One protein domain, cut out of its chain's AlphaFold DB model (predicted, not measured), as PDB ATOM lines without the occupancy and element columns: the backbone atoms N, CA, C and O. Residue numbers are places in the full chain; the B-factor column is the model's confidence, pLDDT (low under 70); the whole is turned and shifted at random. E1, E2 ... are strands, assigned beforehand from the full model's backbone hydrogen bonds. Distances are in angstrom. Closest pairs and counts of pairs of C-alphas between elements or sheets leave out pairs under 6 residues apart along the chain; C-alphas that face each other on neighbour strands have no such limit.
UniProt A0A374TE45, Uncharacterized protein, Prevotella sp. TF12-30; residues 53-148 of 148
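AT A GLANCE: This is residues 53 to 148 of the 148 residues of an uncharacterized protein of Prevotella sp. TF12-30 (UniProt A0A374TE45). Two antiparallel sheets, a larger one of five strands and a smaller one of three, lie partly face to face as a flattened, loosely closed barrel, with E2 beside E8 on one side and the end of E5 near E6 on the other. The first printed residues, 53 to 54, pair with E2 before the chain passes into E1 of the larger sheet, and the long link after E1 loops away from the sheets, with Thr 67 at one end of the longest axis. The printed part has 96 residues with eight named strands, E1 to E8 along the chain, and no named helix; the class is all strand. The orders are E1 - E8 - E7 - E4 - E5 and E2 - E3 - E6, both antiparallel throughout. The whole is compact, with a radius of gyration of the C-alphas of 13.5 A, and elongated, spanning 44 by 29 by 20 A.

HOW THE PARTS SIT: The larger sheet has E1, residues 57 to 59, and E5, residues 106 to 113, as edge strands; it is strongly twisted, its strands' lines turning by 96 degrees from edge to edge. Its inner strands E8, residues 140 to 147, and E7, residues 128 to 135, form a hairpin at 156 degrees, with N 132 and O 143 2.9 A apart. E7 and E4, residues 97 to 103, are antiparallel at 150 degrees, with N 100 and O 133 2.9 A apart. E4 and E5 form a hairpin at 160 degrees, with N 99 and O 111 2.8 A apart; E5 bends by 52 degrees at residue 109. E1 and E8 are antiparallel at 139 degrees, with N 57 and O 142 2.8 A apart. In the smaller sheet, E2, residues 78 to 82, and E3, residues 85 to 90, form a hairpin at 151 degrees, with N 80 and O 87 2.9 A apart. E3 and E6, residues 119 to 121, are antiparallel at 169 degrees, with N 86 and O 120 2.9 A apart. Between the sheets, the closest C-alphas of E2 and E8 are those of Ile 81 and Leu 145, 7.4 A apart. The closest of E5 and E6 are those of Trp 113 and Ile 120, also 7.4 A apart. E2 and E4, for instance, are apart.

IN THESE COORDINATES: E7 measures 22.3 A from first to last C-alpha, E8 21.5 A, E5 19.6 A and E4 19.2 A. E3 measures 15.3 A and E2 13.7 A; E6 and E1, three residues each, measure 6.7 A and 6.6 A. C-alpha 57, where E1 begins, is at (6.624, 17.392, -30.799), and C-alpha 147, where E8 ends, is at (-4.776, 1.994, -31.272).

THE WHOLE: The two C-alphas farthest apart, those of Thr 67 and Asp 125, are 43.8 A apart. The printed part has no cut, and the link from E1 to E2, 18 residues, is long. Mean pLDDT of the printed part is 83.6; residues 60 to 74 and residue 92 are under 70.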
ATOM      1  N   SER A  53       0.327   7.723 -23.043       85.81
ATOM      2  CA  SER A  53       0.655   9.116 -23.361       85.81
ATOM      3  C   SER A  53       1.251   9.241 -24.759       85.81
ATOM      4  O   SER A  53       2.235   8.574 -25.078       85.81
ATOM      5  N   ILE A  54       0.740  10.182 -25.546       88.88
ATOM      6  CA  ILE A  54       1.242  10.482 -26.885       88.88
ATOM      7  C   ILE A  54       2.420  11.453 -26.770       88.88
ATOM      8  O   ILE A  54       2.295  12.564 -26.247       88.88
ATOM      9  N   ASN A  55       3.573  11.052 -27.303       87.44
ATOM     10  CA  ASN A  55       4.763  11.901 -27.349       87.44
ATOM     11  C   ASN A  55       4.648  12.929 -28.481       87.44
ATOM     12  O   ASN A  55       5.007  12.659 -29.629       87.44
ATOM     13  N   LEU A  56       4.158  14.119 -28.140       90.50
ATOM     14  CA  LEU A  56       3.961  15.221 -29.077       90.50
ATOM     15  C   LEU A  56       5.212  16.097 -29.210       90.50
ATOM     16  O   LEU A  56       5.877  16.438 -28.230       90.50
ATOM     17  N   ARG A  57       5.515  16.503 -30.442       88.88
ATOM     18  CA  ARG A  57       6.624  17.392 -30.799       88.88
ATOM     19  C   ARG A  57       6.093  18.592 -31.581       88.88
ATOM     20  O   ARG A  57       5.345  18.393 -32.535       88.88
ATOM     21  N   PRO A  58       6.453  19.831 -31.210       86.44
ATOM     22  CA  PRO A  58       6.017  21.006 -31.949       86.44
ATOM     23  C   PRO A  58       6.711  21.096 -33.313       86.44
ATOM     24  O   PRO A  58       7.924  20.915 -33.413       86.44
ATOM     25  N   ILE A  59       5.941  21.434 -34.343       83.19
ATOM     26  CA  ILE A  59       6.411  21.814 -35.673       83.19
ATOM     27  C   ILE A  59       6.030  23.276 -35.895       83.19
ATOM     28  O   ILE A  59       4.870  23.671 -35.745       83.19
ATOM     29  N   TYR A  60       7.024  24.077 -36.266       67.56
ATOM     30  CA  TYR A  60       6.813  25.458 -36.671       67.56
ATOM     31  C   TYR A  60       6.593  25.523 -38.166       67.56
ATOM     32  O   TYR A  60       7.373  24.974 -38.941       67.56
ATOM     33  N   ASP A  61       5.544  26.228 -38.557       62.03
ATOM     34  CA  ASP A  61       5.330  26.573 -39.949       62.03
ATOM     35  C   ASP A  61       6.290  27.707 -40.336       62.03
ATOM     36  O   ASP A  61       6.117  28.857 -39.920       62.03
ATOM     37  N   GLU A  62       7.334  27.372 -41.096       57.84
ATOM     38  CA  GLU A  62       8.341  28.328 -41.572       57.84
ATOM     39  C   GLU A  62       7.773  29.325 -42.597       57.84
ATOM     40  O   GLU A  62       8.386  30.363 -42.844       57.84
ATOM     41  N   SER A  63       6.585  29.063 -43.159       54.88
ATOM     42  CA  SER A  63       5.953  29.925 -44.169       54.88
ATOM     43  C   SER A  63       5.354  31.220 -43.601       54.88
ATOM     44  O   SER A  63       4.961  32.116 -44.354       54.88
ATOM     45  N   ARG A  64       5.302  31.372 -42.271       55.72
ATOM     46  CA  ARG A  64       4.742  32.559 -41.614       55.72
ATOM     47  C   ARG A  64       5.778  33.675 -41.519       55.72
ATOM     48  O   ARG A  64       6.502  33.821 -40.537       55.72
ATOM     49  N   ILE A  65       5.824  34.466 -42.585       43.59
ATOM     50  CA  ILE A  65       6.645  35.670 -42.746       43.59
ATOM     51  C   ILE A  65       6.275  36.700 -41.666       43.59
ATOM     52  O   ILE A  65       5.175  37.247 -41.660       43.59
ATOM     53  N   GLY A  66       7.210  36.975 -40.755       48.97
ATOM     54  CA  GLY A  66       7.065  37.984 -39.703       48.97
ATOM     55  C   GLY A  66       7.921  37.651 -38.487       48.97
ATOM     56  O   GLY A  66       7.431  37.048 -37.545       48.97
ATOM     57  N   THR A  67       9.200  38.031 -38.548       47.22
ATOM     58  CA  THR A  67      10.252  37.889 -37.517       47.22
ATOM     59  C   THR A  67      10.254  36.537 -36.776       47.22
ATOM     60  O   THR A  67       9.490  36.356 -35.828       47.22
ATOM     61  N   PRO A  68      11.142  35.587 -37.129       46.66
ATOM     62  CA  PRO A  68      11.160  34.252 -36.546       46.66
ATOM     63  C   PRO A  68      11.720  34.318 -35.124       46.66
ATOM     64  O   PRO A  68      12.877  33.989 -34.869       46.66
ATOM     65  N   ILE A  69      10.906  34.731 -34.158       49.88
ATOM     66  CA  ILE A  69      11.216  34.445 -32.769       49.88
ATOM     67  C   ILE A  69      10.862  32.971 -32.574       49.88
ATOM     68  O   ILE A  69       9.731  32.632 -32.229       49.88
ATOM     69  N   LYS A  70      11.838  32.091 -32.837       53.28
ATOM     70  CA  LYS A  70      11.810  30.662 -32.494       53.28
ATOM     71  C   LYS A  70      11.722  30.516 -30.971       53.28
ATOM     72  O   LYS A  70      12.703  30.194 -30.310       53.28
ATOM     73  N   ARG A  71      10.569  30.821 -30.375       55.53
ATOM     74  CA  ARG A  71      10.298  30.485 -28.977       55.53
ATOM     75  C   ARG A  71       9.722  29.085 -28.977       55.53
ATOM     76  O   ARG A  71       8.613  28.903 -29.483       55.53
ATOM     77  N   THR A  72      10.468  28.118 -28.436       58.88
ATOM     78  CA  THR A  72       9.919  26.825 -27.992       58.88
ATOM     79  C   THR A  72       8.579  27.106 -27.316       58.88
ATOM     80  O   THR A  72       8.562  27.991 -26.452       58.88
ATOM     81  N   PRO A  73       7.452  26.482 -27.724       61.56
ATOM     82  CA  PRO A  73       6.203  26.728 -27.029       61.56
ATOM     83  C   PRO A  73       6.440  26.446 -25.553       61.56
ATOM     84  O   PRO A  73       7.033  25.431 -25.188       61.56
ATOM     85  N   THR A  74       5.997  27.368 -24.704       67.56
ATOM     86  CA  THR A  74       6.153  27.230 -23.254       67.56
ATOM     87  C   THR A  74       5.493  25.943 -22.750       67.56
ATOM     88  O   THR A  74       5.910  25.392 -21.736       67.56
ATOM     89  N   TYR A  75       4.486  25.450 -23.480       73.38
ATOM     90  CA  TYR A  75       3.722  24.260 -23.146       73.38
ATOM     91  C   TYR A  75       3.499  23.402 -24.391       73.38
ATOM     92  O   TYR A  75       2.983  23.888 -25.395       73.38
ATOM     93  N   VAL A  76       3.863  22.124 -24.299       84.00
ATOM     94  CA  VAL A  76       3.402  21.077 -25.216       84.00
ATOM     95  C   VAL A  76       2.197  20.415 -24.543       84.00
ATOM     96  O   VAL A  76       2.313  20.061 -23.364       84.00
ATOM     97  N   PRO A  77       1.041  20.286 -25.219       87.62
ATOM     98  CA  PRO A  77      -0.118  19.632 -24.626       87.62
ATOM     99  C   PRO A  77       0.215  18.167 -24.330       87.62
ATOM    100  O   PRO A  77       0.835  17.489 -25.145       87.62
ATOM    101  N   LEU A  78      -0.188  17.675 -23.161       88.56
ATOM    102  CA  LEU A  78      -0.095  16.262 -22.817       88.56
ATOM    103  C   LEU A  78      -1.432  15.598 -23.138       88.56
ATOM    104  O   LEU A  78      -2.443  15.865 -22.479       88.56
ATOM    105  N   ILE A  79      -1.416  14.731 -24.143       91.06
ATOM    106  CA  ILE A  79      -2.579  13.980 -24.614       91.06
ATOM    107  C   ILE A  79      -2.309  12.495 -24.403       91.06
ATOM    108  O   ILE A  79      -1.171  12.046 -24.544       91.06
ATOM    109  N   GLY A  80      -3.343  11.751 -24.034       91.06
ATOM    110  CA  GLY A  80      -3.315  10.298 -23.987       91.06
ATOM    111  C   GLY A  80      -4.375   9.674 -24.883       91.06
ATOM    112  O   GLY A  80      -5.282  10.368 -25.349       91.06
ATOM    113  N   ILE A  81      -4.253   8.371 -25.098       91.06
ATOM    114  CA  ILE A  81      -5.227   7.544 -25.802       91.06
ATOM    115  C   ILE A  81      -5.638   6.359 -24.928       91.06
ATOM    116  O   ILE A  81      -4.802   5.785 -24.235       91.06
ATOM    117  N   ASP A  82      -6.929   6.044 -24.939       89.50
ATOM    118  CA  ASP A  82      -7.543   4.887 -24.280       89.50
ATOM    119  C   ASP A  82      -8.472   4.204 -25.289       89.50
ATOM    120  O   ASP A  82      -9.548   4.729 -25.608       89.50
ATOM    121  N   GLY A  83      -8.007   3.106 -25.890       87.69
ATOM    122  CA  GLY A  83      -8.649   2.485 -27.051       87.69
ATOM    123  C   GLY A  83      -8.883   3.504 -28.173       87.69
ATOM    124  O   GLY A  83      -7.944   4.038 -28.758       87.69
ATOM    125  N   HIS A  84     -10.150   3.827 -28.437       89.12
ATOM    126  CA  HIS A  84     -10.573   4.795 -29.460       89.12
ATOM    127  C   HIS A  84     -10.951   6.172 -28.893       89.12
ATOM    128  O   HIS A  84     -11.739   6.909 -29.490       89.12
ATOM    129  N   THR A  85     -10.432   6.524 -27.716       90.75
ATOM    130  CA  THR A  85     -10.709   7.803 -27.049       90.75
ATOM    131  C   THR A  85      -9.429   8.595 -26.833       90.75
ATOM    132  O   THR A  85      -8.542   8.161 -26.104       90.75
ATOM    133  N   LEU A  86      -9.343   9.798 -27.409       92.44
ATOM    134  CA  LEU A  86      -8.298  10.759 -27.051       92.44
ATOM    135  C   LEU A  86      -8.693  11.525 -25.790       92.44
ATOM    136  O   LEU A  86      -9.844  11.935 -25.634       92.44
ATOM    137  N   ILE A  87      -7.721  11.771 -24.913       91.44
ATOM    138  CA  ILE A  87      -7.920  12.406 -23.605       91.44
ATOM    139  C   ILE A  87      -6.893  13.527 -23.403       91.44
ATOM    140  O   ILE A  87      -5.689  13.314 -23.549       91.44
ATOM    141  N   ARG A  88      -7.340  14.726 -23.011       89.00
ATOM    142  CA  ARG A  88      -6.450  15.814 -22.570       89.00
ATOM    143  C   ARG A  88      -6.015  15.553 -21.130       89.00
ATOM    144  O   ARG A  88      -6.768  15.797 -20.193       89.00
ATOM    145  N   LEU A  89      -4.791  15.068 -20.944       84.31
ATOM    146  CA  LEU A  89      -4.236  14.771 -19.617       84.31
ATOM    147  C   LEU A  89      -3.736  16.037 -18.919       84.31
ATOM    148  O   LEU A  89      -3.951  16.233 -17.723       84.31
ATOM    149  N   GLN A  90      -3.048  16.897 -19.665       80.69
ATOM    150  CA  GLN A  90      -2.607  18.198 -19.184       80.69
ATOM    151  C   GLN A  90      -2.425  19.136 -20.373       80.69
ATOM    152  O   GLN A  90      -1.386  19.135 -21.030       80.69
ATOM    153  N   ASP A  91      -3.425  19.969 -20.622       75.12
ATOM    154  CA  ASP A  91      -3.368  20.963 -21.682       75.12
ATOM    155  C   ASP A  91      -3.576  22.369 -21.119       75.12
ATOM    156  O   ASP A  91      -4.680  22.766 -20.765       75.12
ATOM    157  N   ALA A  92      -2.477  23.117 -21.018       68.25
ATOM    158  CA  ALA A  92      -2.479  24.506 -20.566       68.25
ATOM    159  C   ALA A  92      -2.602  25.508 -21.729       68.25
ATOM    160  O   ALA A  92      -2.499  26.715 -21.509       68.25
ATOM    161  N   THR A  93      -2.762  25.035 -22.968       75.50
ATOM    162  CA  THR A  93      -2.784  25.907 -24.147       75.50
ATOM    163  C   THR A  93      -4.122  26.627 -24.312       75.50
ATOM    164  O   THR A  93      -4.147  27.701 -24.909       75.50
ATOM    165  N   ASN A  94      -5.218  26.074 -23.765       82.94
ATOM    166  CA  ASN A  94      -6.597  26.519 -24.015       82.94
ATOM    167  C   ASN A  94      -6.900  26.656 -25.520       82.94
ATOM    168  O   ASN A  94      -7.612  27.568 -25.940       82.94
ATOM    169  N   GLN A  95      -6.311  25.782 -26.344       84.88
ATOM    170  CA  GLN A  95      -6.462  25.813 -27.795       84.88
ATOM    171  C   GLN A  95      -7.427  24.736 -28.279       84.88
ATOM    172  O   GLN A  95      -7.363  23.565 -27.885       84.88
ATOM    173  N   THR A  96      -8.297  25.147 -29.194       91.25
ATOM    174  CA  THR A  96      -9.038  24.236 -30.062       91.25
ATOM    175  C   THR A  96      -8.091  23.743 -31.153       91.25
ATOM    176  O   THR A  96      -7.403  24.543 -31.793       91.25
ATOM    177  N   PHE A  97      -8.037  22.428 -31.339       93.25
ATOM    178  CA  PHE A  97      -7.164  21.779 -32.314       93.25
ATOM    179  C   PHE A  97      -7.989  21.189 -33.452       93.25
ATOM    180  O   PHE A  97      -9.028  20.586 -33.209       93.25
ATOM    181  N   LEU A  98      -7.502  21.300 -34.682       95.56
ATOM    182  CA  LEU A  98      -7.825  20.337 -35.726       95.56
ATOM    183  C   LEU A  98      -6.940  19.111 -35.496       95.56
ATOM    184  O   LEU A  98      -5.715  19.229 -35.482       95.56
ATOM    185  N   VAL A  99      -7.566  17.966 -35.267       95.31
ATOM    186  CA  VAL A  99      -6.905  16.685 -35.037       95.31
ATOM    187  C   VAL A  99      -6.990  15.873 -36.313       95.31
ATOM    188  O   VAL A  99      -8.083  15.678 -36.840       95.31
ATOM    189  N   GLU A 100      -5.853  15.381 -36.780       95.44
ATOM    190  CA  GLU A 100      -5.752  14.513 -37.949       95.44
ATOM    191  C   GLU A 100      -4.978  13.256 -37.561       95.44
ATOM    192  O   GLU A 100      -3.888  13.348 -36.995       95.44
ATOM    193  N   ILE A 101      -5.543  12.086 -37.850       94.81
ATOM    194  CA  ILE A 101      -4.888  10.785 -37.688       94.81
ATOM    195  C   ILE A 101      -4.534  10.285 -39.083       94.81
ATOM    196  O   ILE A 101      -5.389  10.282 -39.972       94.81
ATOM    197  N   LEU A 102      -3.279   9.883 -39.270       94.94
ATOM    198  CA  LEU A 102      -2.728   9.519 -40.564       94.94
ATOM    199  C   LEU A 102      -2.163   8.105 -40.571       94.94
ATOM    200  O   LEU A 102      -1.460   7.693 -39.641       94.94
ATOM    201  N   GLN A 103      -2.408   7.405 -41.675       93.12
ATOM    202  CA  GLN A 103      -1.743   6.158 -42.029       93.12
ATOM    203  C   GLN A 103      -0.781   6.438 -43.188       93.12
ATOM    204  O   GLN A 103      -1.175   6.516 -44.349       93.12
ATOM    205  N   GLY A 104       0.497   6.659 -42.868       90.94
ATOM    206  CA  GLY A 104       1.443   7.214 -43.838       90.94
ATOM    207  C   GLY A 104       1.101   8.673 -44.155       90.94
ATOM    208  O   GLY A 104       1.146   9.515 -43.263       90.94
ATOM    209  N   GLU A 105       0.762   8.964 -45.412       91.38
ATOM    210  CA  GLU A 105       0.388  10.313 -45.877       91.38
ATOM    211  C   GLU A 105      -1.135  10.528 -45.961       91.38
ATOM    212  O   GLU A 105      -1.592  11.653 -46.161       91.38
ATOM    213  N   GLU A 106      -1.934   9.469 -45.799       93.38
ATOM    214  CA  GLU A 106      -3.392   9.535 -45.900       93.38
ATOM    215  C   GLU A 106      -4.029   9.894 -44.553       93.38
ATOM    216  O   GLU A 106      -3.749   9.258 -43.537       93.38
ATOM    217  N   VAL A 107      -4.921  10.890 -44.550       94.81
ATOM    218  CA  VAL A 107      -5.723  11.254 -43.375       94.81
ATOM    219  C   VAL A 107      -6.909  10.297 -43.265       94.81
ATOM    220  O   VAL A 107      -7.885  10.415 -44.002       94.81
ATOM    221  N   VAL A 108      -6.833   9.370 -42.314       93.12
ATOM    222  CA  VAL A 108      -7.875   8.360 -42.061       93.12
ATOM    223  C   VAL A 108      -8.961   8.860 -41.110       93.12
ATOM    224  O   VAL A 108     -10.069   8.328 -41.087       93.12
ATOM    225  N   TYR A 109      -8.663   9.891 -40.316       92.69
ATOM    226  CA  TYR A 109      -9.638  10.512 -39.426       92.69
ATOM    227  C   TYR A 109      -9.315  11.989 -39.197       92.69
ATOM    228  O   TYR A 109      -8.152  12.345 -39.010       92.69
ATOM    229  N   SER A 110     -10.332  12.855 -39.196       95.06
ATOM    230  CA  SER A 110     -10.161  14.297 -38.997       95.06
ATOM    231  C   SER A 110     -11.346  14.900 -38.252       95.06
ATOM    232  O   SER A 110     -12.501  14.657 -38.604       95.06
ATOM    233  N   PHE A 111     -11.072  15.679 -37.209       94.44
ATOM    234  CA  PHE A 111     -12.103  16.364 -36.431       94.44
ATOM    235  C   PHE A 111     -11.547  17.579 -35.697       94.44
ATOM    236  O   PHE A 111     -10.355  17.691 -35.426       94.44
ATOM    237  N   THR A 112     -12.436  18.498 -35.326       95.00
ATOM    238  CA  THR A 112     -12.078  19.622 -34.456       95.00
ATOM    239  C   THR A 112     -12.297  19.237 -32.997       95.00
ATOM    240  O   THR A 112     -13.390  18.829 -32.611       95.00
ATOM    241  N   TRP A 113     -11.264  19.394 -32.175       93.94
ATOM    242  CA  TRP A 113     -11.289  19.147 -30.743       93.94
ATOM    243  C   TRP A 113     -11.249  20.463 -29.973       93.94
ATOM    244  O   TRP A 113     -10.200  21.102 -29.856       93.94
ATOM    245  N   ASP A 114     -12.395  20.852 -29.418       91.94
ATOM    246  CA  ASP A 114     -12.510  22.038 -28.570       91.94
ATOM    247  C   ASP A 114     -11.754  21.893 -27.239       91.94
ATOM    248  O   ASP A 114     -11.654  20.794 -26.687       91.94
ATOM    249  N   PHE A 115     -11.215  23.000 -26.721       87.19
ATOM    250  CA  PHE A 115     -10.441  23.010 -25.474       87.19
ATOM    251  C   PHE A 115     -11.283  22.731 -24.222       87.19
ATOM    252  O   PHE A 115     -10.730  22.304 -23.208       87.19
ATOM    253  N   GLN A 116     -12.599  22.957 -24.272       88.19
ATOM    254  CA  GLN A 116     -13.516  22.655 -23.168       88.19
ATOM    255  C   GLN A 116     -13.882  21.170 -23.107       88.19
ATOM    256  O   GLN A 116     -14.391  20.702 -22.089       88.19
ATOM    257  N   THR A 117     -13.611  20.420 -24.177       88.31
ATOM    258  CA  THR A 117     -13.940  19.000 -24.278       88.31
ATOM    259  C   THR A 117     -12.759  18.160 -23.777       88.31
ATOM    260  O   THR A 117     -11.734  18.082 -24.460       88.31
ATOM    261  N   PRO A 118     -12.861  17.491 -22.611       87.50
ATOM    262  CA  PRO A 118     -11.724  16.793 -22.001       87.50
ATOM    263  C   PRO A 118     -11.311  15.525 -22.758       87.50
ATOM    264  O   PRO A 118     -10.145  15.136 -22.710       87.50
ATOM    265  N   SER A 119     -12.243  14.888 -23.465       91.19
ATOM    266  CA  SER A 119     -12.006  13.658 -24.218       91.19
ATOM    267  C   SER A 119     -12.910  13.570 -25.439       91.19
ATOM    268  O   SER A 119     -14.063  13.998 -25.380       91.19
ATOM    269  N   ILE A 120     -12.414  12.971 -26.519       90.31
ATOM    270  CA  ILE A 120     -13.202  12.669 -27.716       90.31
ATOM    271  C   ILE A 120     -13.014  11.202 -28.070       90.31
ATOM    272  O   ILE A 120     -11.897  10.748 -28.305       90.31
ATOM    273  N   MET A 121     -14.133  10.486 -28.120       90.00
ATOM    274  CA  MET A 121     -14.204   9.147 -28.683       90.00
ATOM    275  C   MET A 121     -14.481   9.259 -30.177       90.00
ATOM    276  O   MET A 121     -15.369  10.009 -30.590       90.00
ATOM    277  N   PHE A 122     -13.750   8.498 -30.975       82.81
ATOM    278  CA  PHE A 122     -13.950   8.420 -32.411       82.81
ATOM    279  C   PHE A 122     -14.287   6.983 -32.796       82.81
ATOM    280  O   PHE A 122     -13.570   6.050 -32.458       82.81
ATOM    281  N   GLN A 123     -15.419   6.785 -33.471       77.25
ATOM    282  CA  GLN A 123     -15.820   5.458 -33.933       77.25
ATOM    283  C   GLN A 123     -15.001   5.095 -35.163       77.25
ATOM    284  O   GLN A 123     -15.135   5.735 -36.207       77.25
ATOM    285  N   THR A 124     -14.126   4.107 -35.024       78.06
ATOM    286  CA  THR A 124     -13.236   3.699 -36.098       78.06
ATOM    287  C   THR A 124     -12.804   2.247 -35.934       78.06
ATOM    288  O   THR A 124     -12.673   1.763 -34.813       78.06
ATOM    289  N   ASP A 125     -12.553   1.572 -37.054       83.06
ATOM    290  CA  ASP A 125     -12.017   0.206 -37.078       83.06
ATOM    291  C   ASP A 125     -10.475   0.191 -37.115       83.06
ATOM    292  O   ASP A 125      -9.858  -0.856 -37.318       83.06
ATOM    293  N   LEU A 126      -9.840   1.360 -36.950       83.25
ATOM    294  CA  LEU A 126      -8.385   1.512 -36.952       83.25
ATOM    295  C   LEU A 126      -7.749   0.717 -35.805       83.25
ATOM    296  O   LEU A 126      -8.236   0.743 -34.672       83.25
ATOM    297  N   LYS A 127      -6.642   0.040 -36.121       88.75
ATOM    298  CA  LYS A 127      -5.817  -0.750 -35.202       88.75
ATOM    299  C   LYS A 127      -4.359  -0.680 -35.636       88.75
ATOM    300  O   LYS A 127      -4.058  -0.822 -36.822       88.75
ATOM    301  N   GLY A 128      -3.461  -0.515 -34.677       89.88
ATOM    302  CA  GLY A 128      -2.024  -0.405 -34.901       89.88
ATOM    303  C   GLY A 128      -1.491   1.016 -34.735       89.88
ATOM    304  O   GLY A 128      -2.066   1.843 -34.031       89.88
ATOM    305  N   GLU A 129      -0.338   1.273 -35.346       93.19
ATOM    306  CA  GLU A 129       0.409   2.522 -35.201       93.19
ATOM    307  C   GLU A 129      -0.002   3.552 -36.262       93.19
ATOM    308  O   GLU A 129      -0.044   3.249 -37.456       93.19
ATOM    309  N   TYR A 130      -0.253   4.786 -35.825       94.88
ATOM    310  CA  TYR A 130      -0.630   5.913 -36.675       94.88
ATOM    311  C   TYR A 130       0.134   7.173 -36.285       94.88
ATOM    312  O   TYR A 130       0.587   7.344 -35.150       94.88
ATOM    313  N   SER A 131       0.233   8.104 -37.227       95.75
ATOM    314  CA  SER A 131       0.674   9.463 -36.918       95.75
ATOM    315  C   SER A 131      -0.522  10.312 -36.504       95.75
ATOM    316  O   SER A 131      -1.613  10.157 -37.044       95.75
ATOM    317  N   ILE A 132      -0.320  11.230 -35.566       95.81
ATOM    318  CA  ILE A 132      -1.321  12.225 -35.179       95.81
ATOM    319  C   ILE A 132      -0.754  13.622 -35.328       95.81
ATOM    320  O   ILE A 132       0.366  13.903 -34.896       95.81
ATOM    321  N   ILE A 133      -1.555  14.502 -35.916       95.31
ATOM    322  CA  ILE A 133      -1.264  15.919 -36.050       95.31
ATOM    323  C   ILE A 133      -2.331  16.702 -35.294       95.31
ATOM    324  O   ILE A 133      -3.529  16.497 -35.473       95.31
ATOM    325  N   LEU A 134      -1.881  17.625 -34.449       94.12
ATOM    326  CA  LEU A 134      -2.722  18.610 -33.779       94.12
ATOM    327  C   LEU A 134      -2.367  19.980 -34.334       94.12
ATOM    328  O   LEU A 134      -1.289  20.504 -34.057       94.12
ATOM    329  N   SER A 135      -3.266  20.567 -35.107       92.56
ATOM    330  CA  SER A 135      -3.075  21.884 -35.702       92.56
ATOM    331  C   SER A 135      -3.910  22.917 -34.958       92.56
ATOM    332  O   SER A 135      -5.126  22.786 -34.860       92.56
ATOM    333  N   SER A 136      -3.279  23.973 -34.454       87.69
ATOM    334  CA  SER A 136      -3.975  25.181 -34.010       87.69
ATOM    335  C   SER A 136      -3.676  26.348 -34.944       87.69
ATOM    336  O   SER A 136      -2.902  26.242 -35.898       87.69
ATOM    337  N   ALA A 137      -4.275  27.504 -34.656       80.81
ATOM    338  CA  ALA A 137      -4.039  28.712 -35.429       80.81
ATOM    339  C   ALA A 137      -2.568  29.145 -35.445       80.81
ATOM    340  O   ALA A 137      -2.210  29.894 -36.344       80.81
ATOM    341  N   SER A 138      -1.721  28.730 -34.494       75.75
ATOM    342  CA  SER A 138      -0.340  29.224 -34.351       75.75
ATOM    343  C   SER A 138       0.741  28.150 -34.338       75.75
ATOM    344  O   SER A 138       1.903  28.480 -34.574       75.75
ATOM    345  N   ILE A 139       0.394  26.891 -34.079       83.25
ATOM    346  CA  ILE A 139       1.368  25.816 -33.919       83.25
ATOM    347  C   ILE A 139       0.779  24.483 -34.363       83.25
ATOM    348  O   ILE A 139      -0.426  24.254 -34.246       83.25
ATOM    349  N   LYS A 140       1.643  23.601 -34.864       89.88
ATOM    350  CA  LYS A 140       1.308  22.203 -35.110       89.88
ATOM    351  C   LYS A 140       2.083  21.326 -34.140       89.88
ATOM    352  O   LYS A 140       3.231  21.625 -33.823       89.88
ATOM    353  N   TYR A 141       1.481  20.240 -33.686       91.38
ATOM    354  CA  TYR A 141       2.163  19.189 -32.946       91.38
ATOM    355  C   TYR A 141       2.030  17.884 -33.710       91.38
ATOM    356  O   TYR A 141       0.951  17.588 -34.211       91.38
ATOM    357  N   ILE A 142       3.110  17.113 -33.780       94.12
ATOM    358  CA  ILE A 142       3.109  15.769 -34.350       94.12
ATOM    359  C   ILE A 142       3.443  14.748 -33.274       94.12
ATOM    360  O   ILE A 142       4.310  14.985 -32.430       94.12
ATOM    361  N   GLY A 143       2.790  13.600 -33.320       94.31
ATOM    362  CA  GLY A 143       3.112  12.459 -32.481       94.31
ATOM    363  C   GLY A 143       2.799  11.155 -33.187       94.31
ATOM    364  O   GLY A 143       2.269  11.137 -34.297       94.31
ATOM    365  N   THR A 144       3.116  10.073 -32.498       94.19
ATOM    366  CA  THR A 144       2.701   8.722 -32.865       94.19
ATOM    367  C   THR A 144       1.670   8.266 -31.846       94.19
ATOM    368  O   THR A 144       1.886   8.459 -30.646       94.19
ATOM    369  N   LEU A 145       0.568   7.686 -32.308       91.75
ATOM    370  CA  LEU A 145      -0.421   7.026 -31.463       91.75
ATOM    371  C   LEU A 145      -0.529   5.552 -31.842       91.75
ATOM    372  O   LEU A 145      -0.306   5.183 -32.995       91.75
ATOM    373  N   TYR A 146      -0.877   4.728 -30.864       89.69
ATOM    374  CA  TYR A 146      -1.171   3.316 -31.050       89.69
ATOM    375  C   TYR A 146      -2.629   3.070 -30.659       89.69
ATOM    376  O   TYR A 146      -3.082   3.578 -29.634       89.69
ATOM    377  N   ILE A 147      -3.371   2.352 -31.502       88.56
ATOM    378  CA  ILE A 147      -4.776   1.994 -31.272       88.56
ATOM    379  C   ILE A 147      -4.869   0.476 -31.146       88.56
ATOM    380  O   ILE A 147      -4.452  -0.237 -32.062       88.56
ATOM    381  N   GLU A 148      -5.424  -0.010 -30.034       81.94
ATOM    382  CA  GLU A 148      -5.600  -1.447 -29.754       81.94
ATOM    383  C   GLU A 148      -6.746  -2.125 -30.538       81.94
ATOM    384  O   GLU A 148      -7.857  -1.572 -30.716       81.94
TER     385      GLU A 148